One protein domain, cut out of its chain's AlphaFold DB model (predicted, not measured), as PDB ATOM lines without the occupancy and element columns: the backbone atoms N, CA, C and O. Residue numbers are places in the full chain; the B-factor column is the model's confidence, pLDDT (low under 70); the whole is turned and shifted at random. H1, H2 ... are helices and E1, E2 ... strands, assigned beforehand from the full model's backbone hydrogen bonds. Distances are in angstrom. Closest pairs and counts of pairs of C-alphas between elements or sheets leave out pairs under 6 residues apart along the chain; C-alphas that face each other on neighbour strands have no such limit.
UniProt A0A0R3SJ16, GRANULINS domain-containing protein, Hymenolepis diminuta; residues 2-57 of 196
ATOM      1  N   GLY A   2      61.381 -13.769 -21.607       44.94
ATOM      2  CA  GLY A   2      60.284 -13.674 -20.659       44.94
ATOM      3  C   GLY A   2      59.198 -14.596 -21.205       44.94
ATOM      4  O   GLY A   2      58.408 -14.173 -22.042       44.94
ATOM      5  N   ASP A   3      59.202 -15.854 -20.773       46.88
ATOM      6  CA  ASP A   3      58.109 -16.796 -21.004       46.88
ATOM      7  C   ASP A   3      56.961 -16.397 -20.081       46.88
ATOM      8  O   ASP A   3      56.756 -16.938 -18.995       46.88
ATOM      9  N   PHE A   4      56.267 -15.333 -20.477       57.41
ATOM     10  CA  PHE A   4      55.010 -14.945 -19.875       57.41
ATOM     11  C   PHE A   4      54.029 -16.091 -20.105       57.41
ATOM     12  O   PHE A   4      53.531 -16.296 -21.209       57.41
ATOM     13  N   GLU A   5      53.842 -16.872 -19.046       64.94
ATOM     14  CA  GLU A   5      52.971 -18.034 -18.971       64.94
ATOM     15  C   GLU A   5      51.593 -17.628 -19.499       64.94
ATOM     16  O   GLU A   5      50.856 -16.887 -18.850       64.94
ATOM     17  N   CYS A   6      51.284 -18.037 -20.730       66.62
ATOM     18  CA  CYS A   6      50.095 -17.613 -21.469       66.62
ATOM     19  C   CYS A   6      48.801 -17.774 -20.647       66.62
ATOM     20  O   CYS A   6      47.895 -16.942 -20.704       66.62
ATOM     21  N   SER A   7      48.778 -18.801 -19.796       59.72
ATOM     22  CA  SER A   7      47.730 -19.121 -18.828       59.72
ATOM     23  C   SER A   7      47.445 -18.022 -17.795       59.72
ATOM     24  O   SER A   7      46.377 -18.031 -17.195       59.72
ATOM     25  N   LYS A   8      48.369 -17.076 -17.576       65.94
ATOM     26  CA  LYS A   8      48.196 -15.927 -16.669       65.94
ATOM     27  C   LYS A   8      47.701 -14.663 -17.374       65.94
ATOM     28  O   LYS A   8      47.123 -13.808 -16.714       65.94
ATOM     29  N   LEU A   9      47.936 -14.524 -18.681       65.56
ATOM     30  CA  LEU A   9      47.509 -13.344 -19.449       65.56
ATOM     31  C   LEU A   9      46.165 -13.536 -20.137       65.56
ATOM     32  O   LEU A   9      45.413 -12.576 -20.290       65.56
ATOM     33  N   CYS A  10      45.860 -14.760 -20.556       70.62
ATOM     34  CA  CYS A  10      44.642 -15.066 -21.281       70.62
ATOM     35  C   CYS A  10      43.809 -16.052 -20.466       70.62
ATOM     36  O   CYS A  10      44.258 -17.163 -20.202       70.62
ATOM     37  N   ALA A  11      42.572 -15.682 -20.125       71.00
ATOM     38  CA  ALA A  11      41.639 -16.561 -19.407       71.00
ATOM     39  C   ALA A  11      41.325 -17.861 -20.178       71.00
ATOM     40  O   ALA A  11      41.048 -18.897 -19.586       71.00
ATOM     41  N   SER A  12      41.418 -17.803 -21.507       69.38
ATOM     42  CA  SER A  12      41.316 -18.943 -22.425       69.38
ATOM     43  C   SER A  12      42.562 -19.857 -22.410       69.38
ATOM     44  O   SER A  12      42.538 -20.980 -22.914       69.38
ATOM     45  N   GLY A  13      43.681 -19.381 -21.853       72.44
ATOM     46  CA  GLY A  13      44.964 -20.087 -21.837       72.44
ATOM     47  C   GLY A  13      45.640 -20.216 -23.204       72.44
ATOM     48  O   GLY A  13      46.653 -20.900 -23.311       72.44
ATOM     49  N   THR A  14      45.100 -19.566 -24.242       77.94
ATOM     50  CA  THR A  14      45.585 -19.663 -25.625       77.94
ATOM     51  C   THR A  14      46.088 -18.308 -26.113       77.94
ATOM     52  O   THR A  14      45.339 -17.326 -26.112       77.94
ATOM     53  N   CYS A  15      47.348 -18.264 -26.547       78.88
ATOM     54  CA  CYS A  15      48.015 -17.051 -27.008       78.88
ATOM     55  C   CYS A  15      48.550 -17.243 -28.418       78.88
ATOM     56  O   CYS A  15      49.245 -18.218 -28.698       78.88
ATOM     57  N   CYS A  16      48.287 -16.262 -29.270       78.81
ATOM     58  CA  CYS A  16      48.787 -16.200 -30.630       78.81
ATOM     59  C   CYS A  16      49.855 -15.119 -30.749       78.81
ATOM     60  O   CYS A  16      49.761 -14.055 -30.130       78.81
ATOM     61  N   ARG A  17      50.885 -15.389 -31.550       75.62
ATOM     62  CA  ARG A  17      51.945 -14.421 -31.815       75.62
ATOM     63  C   ARG A  17      51.501 -13.482 -32.932       75.62
ATOM     64  O   ARG A  17      51.256 -13.943 -34.040       75.62
ATOM     65  N   GLY A  18      51.386 -12.193 -32.625       68.31
ATOM     66  CA  GLY A  18      51.133 -11.157 -33.623       68.31
ATOM     67  C   GLY A  18      52.416 -10.666 -34.299       68.31
ATOM     68  O   GLY A  18      53.524 -10.880 -33.798       68.31
ATOM     69  N   ASP A  19      52.247  -9.960 -35.415       64.12
ATOM     70  CA  ASP A  19      53.330  -9.399 -36.238       64.12
ATOM     71  C   ASP A  19      54.201  -8.375 -35.494       64.12
ATOM     72  O   ASP A  19      55.394  -8.247 -35.751       64.12
ATOM     73  N   ASP A  20      53.627  -7.670 -34.519       62.34
ATOM     74  CA  ASP A  20      54.288  -6.646 -33.704       62.34
ATOM     75  C   ASP A  20      55.058  -7.212 -32.490       62.34
ATOM     76  O   ASP A  20      55.340  -6.501 -31.527       62.34
ATOM     77  N   ALA A  21      55.393  -8.510 -32.514       62.75
ATOM     78  CA  ALA A  21      55.996  -9.258 -31.401       62.75
ATOM     79  C   ALA A  21      55.164  -9.248 -30.098       62.75
ATOM     80  O   ALA A  21      55.643  -9.681 -29.046       62.75
ATOM     81  N   LYS A  22      53.905  -8.804 -30.172       66.62
ATOM     82  CA  LYS A  22      52.938  -8.800 -29.077       66.62
ATOM     83  C   LYS A  22      52.135 -10.098 -29.065       66.62
ATOM     84  O   LYS A  22      51.731 -10.618 -30.106       66.62
ATOM     85  N   MET A  23      51.893 -10.612 -27.865       72.94
ATOM     86  CA  MET A  23      51.030 -11.771 -27.646       72.94
ATOM     87  C   MET A  23      49.565 -11.324 -27.656       72.94
ATOM     88  O   MET A  23      49.196 -10.374 -26.965       72.94
ATOM     89  N   LEU A  24      48.742 -12.007 -28.444       75.12
ATOM     90  CA  LEU A  24      47.303 -11.786 -28.566       75.12
ATOM     91  C   LEU A  24      46.563 -12.940 -27.894       75.12
ATOM     92  O   LEU A  24      46.909 -14.102 -28.102       75.12
ATOM     93  N   CYS A  25      45.535 -12.634 -27.107       79.88
ATOM     94  CA  CYS A  25      44.702 -13.663 -26.495       79.88
ATOM     95  C   CYS A  25      43.657 -14.167 -27.484       79.88
ATOM     96  O   CYS A  25      42.883 -13.378 -28.027       79.88
ATOM     97  N   CYS A  26      43.594 -15.484 -27.664       81.31
ATOM     98  CA  CYS A  26      42.485 -16.093 -28.375       81.31
ATOM     99  C   CYS A  26      41.280 -16.230 -27.428       81.31
ATOM    100  O   CYS A  26      41.446 -16.741 -26.319       81.31
ATOM    101  N   PRO A  27      40.064 -15.825 -27.837       78.19
ATOM    102  CA  PRO A  27      38.871 -15.957 -27.001       78.19
ATOM    103  C   PRO A  27      38.452 -17.420 -26.771       78.19
ATOM    104  O   PRO A  27      37.716 -17.696 -25.830       78.19
ATOM    105  N   ILE A  28      38.934 -18.351 -27.602       75.12
ATOM    106  CA  ILE A  28      38.593 -19.778 -27.565       75.12
ATOM    107  C   ILE A  28      39.766 -20.574 -26.993       75.12
ATOM    108  O   ILE A  28      40.907 -20.397 -27.431       75.12
ATOM    109  N   SER A  29      39.488 -21.454 -26.030       75.50
ATOM    110  CA  SER A  29      40.492 -22.348 -25.453       75.50
ATOM    111  C   SER A  29      40.920 -23.406 -26.468       75.50
ATOM    112  O   SER A  29      40.092 -24.045 -27.115       75.50
ATOM    113  N   GLY A  30      42.231 -23.587 -26.634       74.31
ATOM    114  CA  GLY A  30      42.789 -24.507 -27.625       74.31
ATOM    115  C   GLY A  30      42.592 -24.055 -29.075       74.31
ATOM    116  O   GLY A  30      42.664 -24.884 -29.980       74.31
ATOM    117  N   GLY A  31      42.315 -22.769 -29.308       76.50
ATOM    118  CA  GLY A  31      42.184 -22.214 -30.652       76.50
ATOM    119  C   GLY A  31      43.483 -22.290 -31.464       76.50
ATOM    120  O   GLY A  31      44.588 -22.214 -30.923       76.50
ATOM    121  N   VAL A  32      43.344 -22.435 -32.781       83.50
ATOM    122  CA  VAL A  32      44.462 -22.466 -33.732       83.50
ATOM    123  C   VAL A  32      44.767 -21.039 -34.186       83.50
ATOM    124  O   VAL A  32      43.873 -20.306 -34.608       83.50
ATOM    125  N   CYS A  33      46.033 -20.633 -34.095       80.44
ATOM    126  CA  CYS A  33      46.477 -19.299 -34.489       80.44
ATOM    127  C   CYS A  33      46.767 -19.241 -35.990       80.44
ATOM    128  O   CYS A  33      47.645 -19.961 -36.470       80.44
ATOM    129  N   CYS A  34      46.083 -18.357 -36.718       81.44
ATOM    130  CA  CYS A  34      46.382 -18.120 -38.126       81.44
ATOM    131  C   CYS A  34      47.516 -17.097 -38.270       81.44
ATOM    132  O   CYS A  34      47.516 -16.061 -37.603       81.44
ATOM    133  N   ALA A  35      48.474 -17.380 -39.155       70.94
ATOM    134  CA  ALA A  35      49.652 -16.537 -39.366       70.94
ATOM    135  C   ALA A  35      49.342 -15.224 -40.109       70.94
ATOM    136  O   ALA A  35      50.086 -14.262 -39.969       70.94
ATOM    137  N   SER A  36      48.254 -15.179 -40.883       58.25
ATOM    138  CA  SER A  36      48.075 -14.159 -41.921       58.25
ATOM    139  C   SER A  36      47.364 -12.874 -41.471       58.25
ATOM    140  O   SER A  36      47.491 -11.856 -42.145       58.25
ATOM    141  N   THR A  37      46.593 -12.884 -40.371       57.25
ATOM    142  CA  THR A  37      45.631 -11.785 -40.091       57.25
ATOM    143  C   THR A  37      45.332 -11.494 -38.615       57.25
ATOM    144  O   THR A  37      44.418 -10.724 -38.318       57.25
ATOM    145  N   LYS A  38      46.088 -12.052 -37.656       64.81
ATOM    146  CA  LYS A  38      45.782 -11.942 -36.207       64.81
ATOM    147  C   LYS A  38      44.436 -12.585 -35.819       64.81
ATOM    148  O   LYS A  38      43.866 -12.256 -34.779       64.81
ATOM    149  N   THR A  39      43.933 -13.509 -36.638       73.81
ATOM    150  CA  THR A  39      42.692 -14.249 -36.390       73.81
ATOM    151  C   THR A  39      42.983 -15.571 -35.683       73.81
ATOM    152  O   THR A  39      43.964 -16.257 -35.977       73.81
ATOM    153  N   CYS A  40      42.123 -15.926 -34.728       81.50
ATOM    154  CA  CYS A  40      42.156 -17.218 -34.059       81.50
ATOM    155  C   CYS A  40      40.949 -18.048 -34.484       81.50
ATOM    156  O   CYS A  40      39.817 -17.561 -34.448       81.50
ATOM    157  N   CYS A  41      41.201 -19.298 -34.850       83.25
ATOM    158  CA  CYS A  41      40.183 -20.232 -35.285       83.25
ATOM    159  C   CYS A  41      39.838 -21.243 -34.184       83.25
ATOM    160  O   CYS A  41      40.695 -21.592 -33.367       83.25
ATOM    161  N   PRO A  42      38.591 -21.742 -34.145       80.56
ATOM    162  CA  PRO A  42      38.206 -22.780 -33.198       80.56
ATOM    163  C   PRO A  42      39.020 -24.072 -33.409       80.56
ATOM    164  O   PRO A  42      39.463 -24.351 -34.530       80.56
ATOM    165  N   PRO A  43      39.210 -24.885 -32.356       79.81
ATOM    166  CA  PRO A  43      39.931 -26.151 -32.462       79.81
ATOM    167  C   PRO A  43      39.301 -27.071 -33.521       79.81
ATOM    168  O   PRO A  43      38.079 -27.164 -33.635       79.81
ATOM    169  N   GLY A  44      40.143 -27.758 -34.299       74.12
ATOM    170  CA  GLY A  44      39.698 -28.672 -35.361       74.12
ATOM    171  C   GLY A  44      39.377 -27.998 -36.700       74.12
ATOM    172  O   GLY A  44      38.766 -28.623 -37.563       74.12
ATOM    173  N   THR A  45      39.786 -26.745 -36.894       78.00
ATOM    174  CA  THR A  45      39.688 -26.046 -38.185       78.00
ATOM    175  C   THR A  45      41.071 -25.756 -38.759       78.00
ATOM    176  O   THR A  45      42.060 -25.718 -38.024       78.00
ATOM    177  N   ILE A  46      41.145 -25.599 -40.082       79.00
ATOM    178  CA  ILE A  46      42.376 -25.221 -40.783       79.00
ATOM    179  C   ILE A  46      42.262 -23.752 -41.190       79.00
ATOM    180  O   ILE A  46      41.231 -23.330 -41.714       79.00
ATOM    181  N   CYS A  47      43.321 -22.988 -40.924       81.31
ATOM    182  CA  CYS A  47      43.452 -21.615 -41.392       81.31
ATOM    183  C   CYS A  47      43.772 -21.604 -42.887       81.31
ATOM    184  O   CYS A  47      44.742 -22.234 -43.311       81.31
ATOM    185  N   ASP A  48      42.980 -20.865 -43.653       75.19
ATOM    186  CA  ASP A  48      43.278 -20.533 -45.043       75.19
ATOM    187  C   ASP A  48      44.316 -19.395 -45.138       75.19
ATOM    188  O   ASP A  48      44.604 -18.731 -44.132       75.19
ATOM    189  N   GLU A  49      44.882 -19.144 -46.324       68.44
ATOM    190  CA  GLU A  49      45.902 -18.095 -46.515       68.44
ATOM    191  C   GLU A  49      45.345 -16.696 -46.203       68.44
ATOM    192  O   GLU A  49      46.071 -15.856 -45.669       68.44
ATOM    193  N   ASP A  50      44.039 -16.493 -46.400       66.38
ATOM    194  CA  ASP A  50      43.302 -15.270 -46.054       66.38
ATOM    195  C   ASP A  50      42.959 -15.148 -44.550       66.38
ATOM    196  O   ASP A  50      42.328 -14.181 -44.118       66.38
ATOM    197  N   GLY A  51      43.342 -16.130 -43.724       67.69
ATOM    198  CA  GLY A  51      43.019 -16.165 -42.292       67.69
ATOM    199  C   GLY A  51      41.571 -16.564 -41.981       67.69
ATOM    200  O   GLY A  51      41.094 -16.335 -40.866       67.69
ATOM    201  N   LEU A  52      40.871 -17.157 -42.953       71.44
ATOM    202  CA  LEU A  52      39.529 -17.713 -42.787       71.44
ATOM    203  C   LEU A  52      39.599 -19.156 -42.267       71.44
ATOM    204  O   LEU A  52      40.444 -19.944 -42.687       71.44
ATOM    205  N   CYS A  53      38.695 -19.515 -41.356       80.38
ATOM    206  CA  CYS A  53      38.655 -20.850 -40.763       80.38
ATOM    207  C   CYS A  53      37.807 -21.794 -41.625       80.38
ATOM    208  O   CYS A  53      36.574 -21.718 -41.610       80.38
ATOM    209  N   SER A  54      38.450 -22.718 -42.330       79.56
ATOM    210  CA  SER A  54      37.767 -23.752 -43.109       79.56
ATOM    211  C   SER A  54      37.520 -24.988 -42.239       79.56
ATOM    212  O   SER A  54      38.424 -25.513 -41.578       79.56
ATOM    213  N   LYS A  55      36.272 -25.474 -42.219       70.81
ATOM    214  CA  LYS A  55      35.906 -26.723 -41.535       70.81
ATOM    215  C   LYS A  55      36.495 -27.899 -42.313       70.81
ATOM    216  O   LYS A  55      36.202 -28.061 -43.495       70.81
ATOM    217  N   VAL A  56      37.272 -28.755 -41.651       64.19
ATOM    218  CA  VAL A  56      37.677 -30.026 -42.260       64.19
ATOM    219  C   VAL A  56      36.454 -30.928 -42.386       64.19
ATOM    220  O   VAL A  56      35.843 -31.326 -41.396       64.19
ATOM    221  N   ASN A  57      36.063 -31.236 -43.620       61.06
ATOM    222  CA  ASN A  57      35.097 -32.286 -43.908       61.06
ATOM    223  C   ASN A  57      35.852 -33.507 -44.428       61.06
ATOM    224  O   ASN A  57      36.006 -33.641 -45.639       61.06
TER     225      ASN A  57
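What this domain is: This is residues 2 to 57 of the 196 residues of the protein "GRANULINS domain-containing protein" of Hymenolepis diminuta (UniProt A0A0R3SJ16). With little regular structure, the printed part is a row of three small hairpins along its length: E1 and E2, then residues 32 to 33 with 40 to 41, then E3 and E4; short H1 sits beyond the first. The 56 residues, 16 in named elements, run H1 E1 E2 E3 E4, class mixed, with two antiparallel two-stranded sheets. It is compact, radius of gyration of the C-alphas 11.4 A, yet elongated, 37 by 22 by 14 A.

Where its parts are: H1, residues 6 to 9, 5.4 A, begins at C-alpha 6 (50.095, -17.613, -21.469). E1, residues 15 to 17, and E2, residues 23 to 25, each span 6.7 A. E3, residues 45 to 47, spans 6.6 A; E4, residues 53 to 55, spans 6.5 A, ending at C-alpha 55 (35.906, -26.723, -41.535).

How they stand to each other: The closest C-alphas of H1 and E1, Cys 6 and Cys 15, are 5.9 A apart. H1 is too short for an O i to N i+4 pair. Hairpin E1 and E2 has N 16 and O 24 within hydrogen-bond range, 2.8 A; hairpin E3 and E4 has N 54 and O 46, 2.9 A. E2 and E3 are apart.

The domain as a whole: The farthest C-alphas, Gly 2 and Asn 57, are 39.0 A apart. The printed part has no cut; the E2 to E3 link, 19 residues, is long. Of the printed residues, 22 have pLDDT under 70, among them 2 to 9.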